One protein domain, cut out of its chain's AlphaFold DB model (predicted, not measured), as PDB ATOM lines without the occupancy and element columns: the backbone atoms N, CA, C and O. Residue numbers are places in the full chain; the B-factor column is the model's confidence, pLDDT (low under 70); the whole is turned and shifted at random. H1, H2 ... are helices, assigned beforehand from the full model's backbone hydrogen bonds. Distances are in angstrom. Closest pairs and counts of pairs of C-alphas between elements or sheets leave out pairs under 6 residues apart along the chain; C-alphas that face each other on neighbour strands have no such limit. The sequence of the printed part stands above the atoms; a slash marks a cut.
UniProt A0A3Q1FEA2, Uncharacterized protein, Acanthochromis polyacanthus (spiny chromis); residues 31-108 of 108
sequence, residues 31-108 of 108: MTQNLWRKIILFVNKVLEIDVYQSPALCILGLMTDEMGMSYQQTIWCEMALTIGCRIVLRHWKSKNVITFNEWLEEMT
ATOM      1  N   MET A  31      78.993  -3.029  -0.562       91.12
ATOM      2  CA  MET A  31      79.998  -3.934  -1.127       91.12
ATOM      3  C   MET A  31      80.835  -4.615  -0.037       91.12
ATOM      4  O   MET A  31      81.079  -5.818  -0.106       91.12
ATOM      5  N   THR A  32      81.239  -3.858   0.983       94.06
ATOM      6  CA  THR A  32      82.028  -4.358   2.113       94.06
ATOM      7  C   THR A  32      81.175  -5.224   3.044       94.06
ATOM      8  O   THR A  32      81.592  -6.312   3.438       94.06
ATOM      9  N   GLN A  33      79.939  -4.814   3.323       95.00
ATOM     10  CA  GLN A  33      78.990  -5.571   4.137       95.00
ATOM     11  C   GLN A  33      78.667  -6.939   3.516       95.00
ATOM     12  O   GLN A  33      78.550  -7.942   4.219       95.00
ATOM     13  N   ASN A  34      78.558  -7.012   2.185       94.75
ATOM     14  CA  ASN A  34      78.339  -8.275   1.485       94.75
ATOM     15  C   ASN A  34      79.503  -9.260   1.643       94.75
ATOM     16  O   ASN A  34      79.256 -10.465   1.730       94.75
ATOM     17  N   LEU A  35      80.746  -8.773   1.687       95.81
ATOM     18  CA  LEU A  35      81.910  -9.601   2.004       95.81
ATOM     19  C   LEU A  35      81.830 -10.104   3.447       95.81
ATOM     20  O   LEU A  35      81.891 -11.314   3.661       95.81
ATOM     21  N   TRP A  36      81.639  -9.198   4.411       97.38
ATOM     22  CA  TRP A  36      81.564  -9.548   5.831       97.38
ATOM     23  C   TRP A  36      80.498 -10.593   6.113       97.38
ATOM     24  O   TRP A  36      80.781 -11.590   6.769       97.38
ATOM     25  N   ARG A  37      79.313 -10.445   5.517       97.31
ATOM     26  CA  ARG A  37      78.241 -11.432   5.639       97.31
ATOM     27  C   ARG A  37      78.694 -12.822   5.200       97.31
ATOM     28  O   ARG A  37      78.395 -13.797   5.878       97.31
ATOM     29  N   LYS A  38      79.410 -12.933   4.078       97.56
ATOM     30  CA  LYS A  38      79.907 -14.226   3.582       97.56
ATOM     31  C   LYS A  38      80.995 -14.805   4.485       97.56
ATOM     32  O   LYS A  38      80.952 -15.999   4.765       97.56
ATOM     33  N   ILE A  39      81.920 -13.970   4.963       97.44
ATOM     34  CA  ILE A  39      82.973 -14.375   5.906       97.44
ATOM     35  C   ILE A  39      82.348 -14.896   7.204       97.44
ATOM     36  O   ILE A  39      82.649 -16.010   7.609       97.44
ATOM     37  N   ILE A  40      81.431 -14.145   7.817       97.12
ATOM     38  CA  ILE A  40      80.791 -14.540   9.078       97.12
ATOM     39  C   ILE A  40      79.958 -15.814   8.912       97.12
ATOM     40  O   ILE A  40      80.068 -16.716   9.734       97.12
ATOM     41  N   LEU A  41      79.197 -15.952   7.819       97.56
ATOM     42  CA  LEU A  41      78.481 -17.201   7.531       97.56
ATOM     43  C   LEU A  41      79.432 -18.399   7.400       97.56
ATOM     44  O   LEU A  41      79.104 -19.498   7.845       97.56
ATOM     45  N   PHE A  42      80.601 -18.199   6.793       97.44
ATOM     46  CA  PHE A  42      81.613 -19.243   6.679       97.44
ATOM     47  C   PHE A  42      82.239 -19.585   8.037       97.44
ATOM     48  O   PHE A  42      82.335 -20.760   8.376       97.44
ATOM     49  N   VAL A  43      82.608 -18.578   8.830       95.75
ATOM     50  CA  VAL A  43      83.168 -18.748  10.181       95.75
ATOM     51  C   VAL A  43      82.184 -19.483  11.091       95.75
ATOM     52  O   VAL A  43      82.561 -20.494  11.680       95.75
ATOM     53  N   ASN A  44      80.917 -19.056  11.132       95.62
ATOM     54  CA  ASN A  44      79.850 -19.728  11.886       95.62
ATOM     55  C   ASN A  44      79.737 -21.205  11.500       95.62
ATOM     56  O   ASN A  44      79.646 -22.074  12.362       95.62
ATOM     57  N   LYS A  45      79.805 -21.501  10.197       96.56
ATOM     58  CA  LYS A  45      79.739 -22.873   9.688       96.56
ATOM     59  C   LYS A  45      80.948 -23.720  10.096       96.56
ATOM     60  O   LYS A  45      80.768 -24.891  10.403       96.56
ATOM     61  N   VAL A  46      82.163 -23.174  10.036       94.94
ATOM     62  CA  VAL A  46      83.400 -23.924  10.330       94.94
ATOM     63  C   VAL A  46      83.577 -24.157  11.827       94.94
ATOM     64  O   VAL A  46      84.051 -25.216  12.226       94.94
ATOM     65  N   LEU A  47      83.215 -23.169  12.645       93.69
ATOM     66  CA  LEU A  47      83.410 -23.213  14.094       93.69
ATOM     67  C   LEU A  47      82.180 -23.716  14.859       93.69
ATOM     68  O   LEU A  47      82.279 -23.895  16.067       93.69
ATOM     69  N   GLU A  48      81.057 -23.941  14.170       94.00
ATOM     70  CA  GLU A  48      79.765 -24.323  14.762       94.00
ATOM     71  C   GLU A  48      79.276 -23.321  15.827       94.00
ATOM     72  O   GLU A  48      78.739 -23.690  16.869       94.00
ATOM     73  N   ILE A  49      79.452 -22.028  15.541       92.06
ATOM     74  CA  ILE A  49      79.006 -20.903  16.378       92.06
ATOM     75  C   ILE A  49      77.920 -20.087  15.664       92.06
ATOM     76  O   ILE A  49      77.741 -20.200  14.452       92.06
ATOM     77  N   ASP A  50      77.219 -19.227  16.404       91.31
ATOM     78  CA  ASP A  50      76.200 -18.323  15.854       91.31
ATOM     79  C   ASP A  50      76.493 -16.869  16.237       91.31
ATOM     80  O   ASP A  50      75.894 -16.306  17.155       91.31
ATOM     81  N   VAL A  51      77.476 -16.263  15.563       91.69
ATOM     82  CA  VAL A  51      77.803 -14.846  15.765       91.69
ATOM     83  C   VAL A  51      77.213 -13.973  14.667       91.69
ATOM     84  O   VAL A  51      77.162 -14.341  13.490       91.69
ATOM     85  N   TYR A  52      76.797 -12.771  15.055       92.38
ATOM     86  CA  TYR A  52      76.296 -11.760  14.134       92.38
ATOM     87  C   TYR A  52      77.423 -10.823  13.717       92.38
ATOM     88  O   TYR A  52      78.234 -10.392  14.538       92.38
ATOM     89  N   GLN A  53      77.446 -10.450  12.436       93.50
ATOM     90  CA  GLN A  53      78.377  -9.433  11.962       93.50
ATOM     91  C   GLN A  53      78.145  -8.112  12.710       93.50
ATOM     92  O   GLN A  53      77.024  -7.613  12.790       93.50
ATOM     93  N   SER A  54      79.214  -7.497  13.195       95.31
ATOM     94  CA  SER A  54      79.200  -6.164  13.797       95.31
ATOM     95  C   SER A  54      80.477  -5.427  13.399       95.31
ATOM     96  O   SER A  54      81.464  -6.083  13.059       95.31
ATOM     97  N   PRO A  55      80.516  -4.085  13.450       95.62
ATOM     98  CA  PRO A  55      81.755  -3.357  13.197       95.62
ATOM     99  C   PRO A  55      82.883  -3.784  14.145       95.62
ATOM    100  O   PRO A  55      84.016  -3.933  13.708       95.62
ATOM    101  N   ALA A  56      82.573  -4.024  15.424       94.69
ATOM    102  CA  ALA A  56      83.554  -4.462  16.417       94.69
ATOM    103  C   ALA A  56      84.143  -5.835  16.067       94.69
ATOM    104  O   ALA A  56      85.357  -6.012  16.087       94.69
ATOM    105  N   LEU A  57      83.295  -6.782  15.668       94.88
ATOM    106  CA  LEU A  57      83.736  -8.108  15.255       94.88
ATOM    107  C   LEU A  57      84.537  -8.048  13.949       94.88
ATOM    108  O   LEU A  57      85.661  -8.522  13.871       94.88
ATOM    109  N   CYS A  58      83.964  -7.441  12.914       95.38
ATOM    110  CA  CYS A  58      84.532  -7.444  11.572       95.38
ATOM    111  C   CYS A  58      85.799  -6.587  11.469       95.38
ATOM    112  O   CYS A  58      86.791  -7.037  10.913       95.38
ATOM    113  N   ILE A  59      85.786  -5.365  12.009       94.50
ATOM    114  CA  ILE A  59      86.916  -4.434  11.877       94.50
ATOM    115  C   ILE A  59      88.001  -4.732  12.914       94.50
ATOM    116  O   ILE A  59      89.186  -4.678  12.588       94.50
ATOM    117  N   LEU A  60      87.604  -4.998  14.162       92.25
ATOM    118  CA  LEU A  60      88.534  -5.079  15.293       92.25
ATOM    119  C   LEU A  60      88.814  -6.513  15.751       92.25
ATOM    120  O   LEU A  60      89.677  -6.697  16.602       92.25
ATOM    121  N   GLY A  61      88.105  -7.516  15.225       91.19
ATOM    122  CA  GLY A  61      88.264  -8.903  15.666       91.19
ATOM    123  C   GLY A  61      87.794  -9.145  17.101       91.19
ATOM    124  O   GLY A  61      88.206 -10.123  17.712       91.19
ATOM    125  N   LEU A  62      86.972  -8.252  17.668       90.56
ATOM    126  CA  LEU A  62      86.545  -8.358  19.062       90.56
ATOM    127  C   LEU A  62      85.519  -9.484  19.219       90.56
ATOM    128  O   LEU A  62      84.340  -9.320  18.900       90.56
ATOM    129  N   MET A  63      86.000 -10.616  19.724       85.88
ATOM    130  CA  MET A  63      85.201 -11.766  20.139       85.88
ATOM    131  C   MET A  63      84.746 -11.590  21.595       85.88
ATOM    132  O   MET A  63      85.420 -10.925  22.383       85.88
ATOM    133  N   THR A  64      83.609 -12.180  21.965       80.31
ATOM    134  CA  THR A  64      83.167 -12.246  23.365       80.31
ATOM    135  C   THR A  64      83.551 -13.595  23.962       80.31
ATOM    136  O   THR A  64      83.484 -14.622  23.285       80.31
ATOM    137  N   ASP A  65      83.908 -13.614  25.247       73.62
ATOM    138  CA  ASP A  65      84.254 -14.856  25.962       73.62
ATOM    139  C   ASP A  65      83.090 -15.870  25.986       73.62
ATOM    140  O   ASP A  65      83.290 -17.074  26.128       73.62
ATOM    141  N   GLU A  66      81.860 -15.392  25.780       73.56
ATOM    142  CA  GLU A  66      80.627 -16.187  25.734       73.56
ATOM    143  C   GLU A  66      80.535 -17.133  24.520       73.56
ATOM    144  O   GLU A  66      79.645 -17.979  24.472       73.56
ATOM    145  N   MET A  67      81.447 -17.036  23.546       80.44
ATOM    146  CA  MET A  67      81.407 -17.838  22.314       80.44
ATOM    147  C   MET A  67      81.886 -19.289  22.493       80.44
ATOM    148  O   MET A  67      81.781 -20.080  21.559       80.44
ATOM    149  N   GLY A  68      82.416 -19.654  23.668       84.62
ATOM    150  CA  GLY A  68      82.738 -21.048  24.014       84.62
ATOM    151  C   GLY A  68      83.830 -21.705  23.156       84.62
ATOM    152  O   GLY A  68      83.926 -22.929  23.118       84.62
ATOM    153  N   MET A  69      84.642 -20.909  22.459       90.56
ATOM    154  CA  MET A  69      85.691 -21.395  21.563       90.56
ATOM    155  C   MET A  69      86.946 -21.832  22.326       90.56
ATOM    156  O   MET A  69      87.359 -21.214  23.307       90.56
ATOM    157  N   SER A  70      87.611 -22.874  21.828       93.00
ATOM    158  CA  SER A  70      88.979 -23.208  22.232       93.00
ATOM    159  C   SER A  70      89.977 -22.137  21.780       93.00
ATOM    160  O   SER A  70      89.736 -21.395  20.830       93.00
ATOM    161  N   TYR A  71      91.158 -22.118  22.402       91.44
ATOM    162  CA  TYR A  71      92.241 -21.203  22.034       91.44
ATOM    163  C   TYR A  71      92.604 -21.266  20.540       91.44
ATOM    164  O   TYR A  71      92.786 -20.233  19.897       91.44
ATOM    165  N   GLN A  72      92.662 -22.470  19.962       93.56
ATOM    166  CA  GLN A  72      92.954 -22.655  18.539       93.56
ATOM    167  C   GLN A  72      91.845 -22.089  17.642       93.56
ATOM    168  O   GLN A  72      92.148 -21.471  16.624       93.56
ATOM    169  N   GLN A  73      90.574 -22.273  18.019       93.69
ATOM    170  CA  GLN A  73      89.438 -21.699  17.290       93.69
ATOM    171  C   GLN A  73      89.443 -20.170  17.367       93.69
ATOM    172  O   GLN A  73      89.209 -19.521  16.349       93.69
ATOM    173  N   THR A  74      89.780 -19.595  18.526       92.19
ATOM    174  CA  THR A  74      89.923 -18.143  18.693       92.19
ATOM    175  C   THR A  74      90.988 -17.582  17.757       92.19
ATOM    176  O   THR A  74      90.680 -16.687  16.972       92.19
ATOM    177  N   ILE A  75      92.198 -18.157  17.746       93.25
ATOM    178  CA  ILE A  75      93.270 -17.725  16.830       93.25
ATOM    179  C   ILE A  75      92.825 -17.837  15.371       93.25
ATOM    180  O   ILE A  75      93.030 -16.915  14.583       93.25
ATOM    181  N   TRP A  76      92.215 -18.963  14.992       95.25
ATOM    182  CA  TRP A  76      91.768 -19.166  13.616       95.25
ATOM    183  C   TRP A  76      90.706 -18.134  13.204       95.25
ATOM    184  O   TRP A  76      90.769 -17.590  12.100       95.25
ATOM    185  N   CYS A  77      89.770 -17.808  14.099       94.88
ATOM    186  CA  CYS A  77      88.761 -16.780  13.862       94.88
ATOM    187  C   CYS A  77      89.383 -15.379  13.742       94.88
ATOM    188  O   CYS A  77      89.074 -14.640  12.806       94.88
ATOM    189  N   GLU A  78      90.308 -15.018  14.633       93.94
ATOM    190  CA  GLU A  78      91.042 -13.748  14.562       93.94
ATOM    191  C   GLU A  78      91.805 -13.613  13.238       93.94
ATOM    192  O   GLU A  78      91.758 -12.559  12.594       93.94
ATOM    193  N   MET A  79      92.456 -14.689  12.783       95.62
ATOM    194  CA  MET A  79      93.111 -14.738  11.474       95.62
ATOM    195  C   MET A  79      92.106 -14.526  10.336       95.62
ATOM    196  O   MET A  79      92.336 -13.673   9.477       95.62
ATOM    197  N   ALA A  80      90.976 -15.238  10.356       96.69
ATOM    198  CA  ALA A  80      89.906 -15.122   9.364       96.69
ATOM    199  C   ALA A  80      89.386 -13.681   9.220       96.69
ATOM    200  O   ALA A  80      89.290 -13.148   8.105       96.69
ATOM    201  N   LEU A  81      89.108 -13.020  10.346       96.50
ATOM    202  CA  LEU A  81      88.636 -11.633  10.389       96.50
ATOM    203  C   LEU A  81      89.729 -10.653   9.942       96.50
ATOM    204  O   LEU A  81      89.474  -9.762   9.127       96.50
ATOM    205  N   THR A  82      90.971 -10.869  10.384       96.25
ATOM    206  CA  THR A  82      92.132 -10.056   9.990       96.25
ATOM    207  C   THR A  82      92.383 -10.112   8.484       96.25
ATOM    208  O   THR A  82      92.647  -9.081   7.861       96.25
ATOM    209  N   ILE A  83      92.268 -11.291   7.867       97.06
ATOM    210  CA  ILE A  83      92.389 -11.462   6.413       97.06
ATOM    211  C   ILE A  83      91.255 -10.718   5.691       97.06
ATOM    212  O   ILE A  83      91.509 -10.041   4.693       97.06
ATOM    213  N   GLY A  84      90.033 -10.749   6.234       96.56
ATOM    214  CA  GLY A  84      88.904  -9.948   5.742       96.56
ATOM    215  C   GLY A  84      89.227  -8.454   5.705       96.56
ATOM    216  O   GLY A  84      89.141  -7.820   4.650       96.56
ATOM    217  N   CYS A  85      89.704  -7.908   6.826       95.25
ATOM    218  CA  CYS A  85      90.153  -6.518   6.924       95.25
ATOM    219  C   CYS A  85      91.274  -6.200   5.932       95.25
ATOM    220  O   CYS A  85      91.218  -5.182   5.235       95.25
ATOM    221  N   ARG A  86      92.276  -7.081   5.828       95.38
ATOM    222  CA  ARG A  86      93.401  -6.920   4.899       95.38
ATOM    223  C   ARG A  86      92.921  -6.799   3.459       95.38
ATOM    224  O   ARG A  86      93.419  -5.940   2.738       95.38
ATOM    225  N   ILE A  87      91.952  -7.606   3.041       95.19
ATOM    226  CA  ILE A  87      91.403  -7.557   1.682       95.19
ATOM    227  C   ILE A  87      90.625  -6.263   1.445       95.19
ATOM    228  O   ILE A  87      90.842  -5.593   0.435       95.19
ATOM    229  N   VAL A  88      89.779  -5.843   2.390       94.06
ATOM    230  CA  VAL A  88      89.062  -4.560   2.282       94.06
ATOM    231  C   VAL A  88      90.040  -3.391   2.105       94.06
ATOM    232  O   VAL A  88      89.812  -2.520   1.256       94.06
ATOM    233  N   LEU A  89      91.141  -3.402   2.864       93.12
ATOM    234  CA  LEU A  89      92.214  -2.406   2.804       93.12
ATOM    235  C   LEU A  89      93.086  -2.525   1.546       93.12
ATOM    236  O   LEU A  89      93.520  -1.508   1.012       93.12
ATOM    237  N   ARG A  90      93.323  -3.731   1.022       92.81
ATOM    238  CA  ARG A  90      94.060  -3.943  -0.237       92.81
ATOM    239  C   ARG A  90      93.358  -3.267  -1.412       92.81
ATOM    240  O   ARG A  90      94.008  -2.693  -2.281       92.81
ATOM    241  N   HIS A  91      92.027  -3.274  -1.402       90.31
ATOM    242  CA  HIS A  91      91.200  -2.589  -2.396       90.31
ATOM    243  C   HIS A  91      90.843  -1.149  -1.992       90.31
ATOM    244  O   HIS A  91      89.897  -0.577  -2.540       90.31
ATOM    245  N   TRP A  92      91.523  -0.559  -1.007       86.00
ATOM    246  CA  TRP A  92      91.282   0.819  -0.574       86.00
ATOM    247  C   TRP A  92      91.497   1.806  -1.724       86.00
ATOM    248  O   TRP A  92      92.419   1.649  -2.521       86.00
ATOM    249  N   LYS A  93      90.634   2.824  -1.826       84.62
ATOM    250  CA  LYS A  93      90.594   3.773  -2.957       84.62
ATOM    251  C   LYS A  93      90.447   3.123  -4.343       84.62
ATOM    252  O   LYS A  93      90.715   3.772  -5.348       84.62
ATOM    253  N   SER A  94      89.983   1.874  -4.413       84.62
ATOM    254  CA  SER A  94      89.707   1.175  -5.669       84.62
ATOM    255  C   SER A  94      88.216   0.878  -5.832       84.62
ATOM    256  O   SER A  94      87.522   0.545  -4.866       84.62
ATOM    257  N   LYS A  95      87.737   0.957  -7.080       82.00
ATOM    258  CA  LYS A  95      86.392   0.510  -7.484       82.00
ATOM    259  C   LYS A  95      86.322  -0.993  -7.763       82.00
ATOM    260  O   LYS A  95      85.251  -1.502  -8.081       82.00
ATOM    261  N   ASN A  96      87.446  -1.704  -7.659       85.00
ATOM    262  CA  ASN A  96      87.483  -3.145  -7.874       85.00
ATOM    263  C   ASN A  96      86.537  -3.864  -6.904       85.00
ATOM    264  O   ASN A  96      86.414  -3.497  -5.728       85.00
ATOM    265  N   VAL A  97      85.869  -4.895  -7.424       84.12
ATOM    266  CA  VAL A  97      84.969  -5.745  -6.646       84.12
ATOM    267  C   VAL A  97      85.798  -6.562  -5.666       84.12
ATOM    268  O   VAL A  97      86.695  -7.295  -6.074       84.12
ATOM    269  N   ILE A  98      85.462  -6.466  -4.381       89.94
ATOM    270  CA  ILE A  98      86.013  -7.360  -3.367       89.94
ATOM    271  C   ILE A  98      85.241  -8.678  -3.424       89.94
ATOM    272  O   ILE A  98      84.005  -8.672  -3.389       89.94
ATOM    273  N   THR A  99      85.941  -9.809  -3.501       92.69
ATOM    274  CA  THR A  99      85.294 -11.120  -3.623       92.69
ATOM    275  C   THR A  99      85.551 -12.001  -2.409       92.69
ATOM    276  O   THR A  99      86.582 -11.915  -1.754       92.69
ATOM    277  N   PHE A 100      84.594 -12.883  -2.117       96.31
ATOM    278  CA  PHE A 100      84.768 -13.911  -1.090       96.31
ATOM    279  C   PHE A 100      85.821 -14.953  -1.491       96.31
ATOM    280  O   PHE A 100      86.498 -15.480  -0.621       96.31
ATOM    281  N   ASN A 101      85.987 -15.224  -2.790       96.19
ATOM    282  CA  ASN A 101      86.990 -16.177  -3.268       96.19
ATOM    283  C   ASN A 101      88.413 -15.674  -3.009       96.19
ATOM    284  O   ASN A 101      89.219 -16.447  -2.517       96.19
ATOM    285  N   GLU A 102      88.688 -14.383  -3.235       95.25
ATOM    286  CA  GLU A 102      89.984 -13.784  -2.873       95.25
ATOM    287  C   GLU A 102      90.284 -13.956  -1.376       95.25
ATOM    288  O   GLU A 102      91.414 -14.222  -0.987       95.25
ATOM    289  N   TRP A 103      89.260 -13.839  -0.527       97.12
ATOM    290  CA  TRP A 103      89.399 -14.106   0.904       97.12
ATOM    291  C   TRP A 103      89.647 -15.575   1.217       97.12
ATOM    292  O   TRP A 103      90.510 -15.884   2.035       97.12
ATOM    293  N   LEU A 104      88.927 -16.474   0.553       96.69
ATOM    294  CA  LEU A 104      89.062 -17.906   0.771       96.69
ATOM    295  C   LEU A 104      90.437 -18.428   0.330       96.69
ATOM    296  O   LEU A 104      91.012 -19.247   1.036       96.69
ATOM    297  N   GLU A 105      90.977 -17.932  -0.784       95.81
ATOM    298  CA  GLU A 105      92.317 -18.282  -1.281       95.81
ATOM    299  C   GLU A 105      93.432 -17.878  -0.306       95.81
ATOM    300  O   GLU A 105      94.454 -18.546  -0.230       95.81
ATOM    301  N   GLU A 106      93.240 -16.810   0.469       95.06
ATOM    302  CA  GLU A 106      94.201 -16.359   1.488       95.06
ATOM    303  C   GLU A 106      94.055 -17.113   2.823       95.06
ATOM    304  O   GLU A 106      94.902 -16.967   3.708       95.06
ATOM    305  N   MET A 107      92.974 -17.885   2.985       91.88
ATOM    306  CA  MET A 107      92.716 -18.741   4.147       91.88
ATOM    307  C   MET A 107      93.259 -20.170   3.985       91.88
ATOM    308  O   MET A 107      93.389 -20.867   4.993       91.88
ATOM    309  N   THR A 108      93.523 -20.613   2.750       73.56
ATOM    310  CA  THR A 108      94.000 -21.965   2.390       73.56
ATOM    311  C   THR A 108      95.489 -21.994   2.095       73.56
ATOM    312  O   THR A 108      96.153 -22.944   2.561       73.56
TER     313      THR A 108
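AT A GLANCE: This is residues 31 to 108 of the 108 residues of an uncharacterized protein of Acanthochromis polyacanthus (spiny chromis) (UniProt A0A3Q1FEA2). Two long helices, H1 and H3, lie side by side and run opposite ways, with short H2 crossing them on one side and short H4 on the other. Residues 91 to 96 stick out. The printed part has 78 residues with four named helices, H1 to H4 in order, and no named strand: all helix. It is compact, radius of gyration of the C-alphas 12.2 A, spanning 38 by 25 by 16 A.

HOW THE PARTS SIT: H1, residues 31 to 47, touches the hub H3, residues 71 to 90, at a shallow tilt of 17 degrees; their closest C-alphas, Val 43 and Cys 77, are 7.0 A apart. H2, residues 55 to 60, touches H3 about perpendicular, 88 degrees, closest C-alphas Cys 58 and Leu 81, 6.0 A. H4, residues 100 to 105, touches H3 at a steep tilt of 63 degrees, closest C-alphas Gly 84 and Trp 103, 6.4 A. In all four, every O i to N i+4 pair is within hydrogen-bond range.

IN THESE COORDINATES: H1 begins at C-alpha 31 (79.998, -3.934, -1.127) and measures 24.8 A; H3 measures 28.2 A. H4 ends at C-alpha 105 (92.317, -18.282, -1.281).

THE WHOLE: The printed part has no cut, its three links are short, and no printed residue is under 70 in pLDDT.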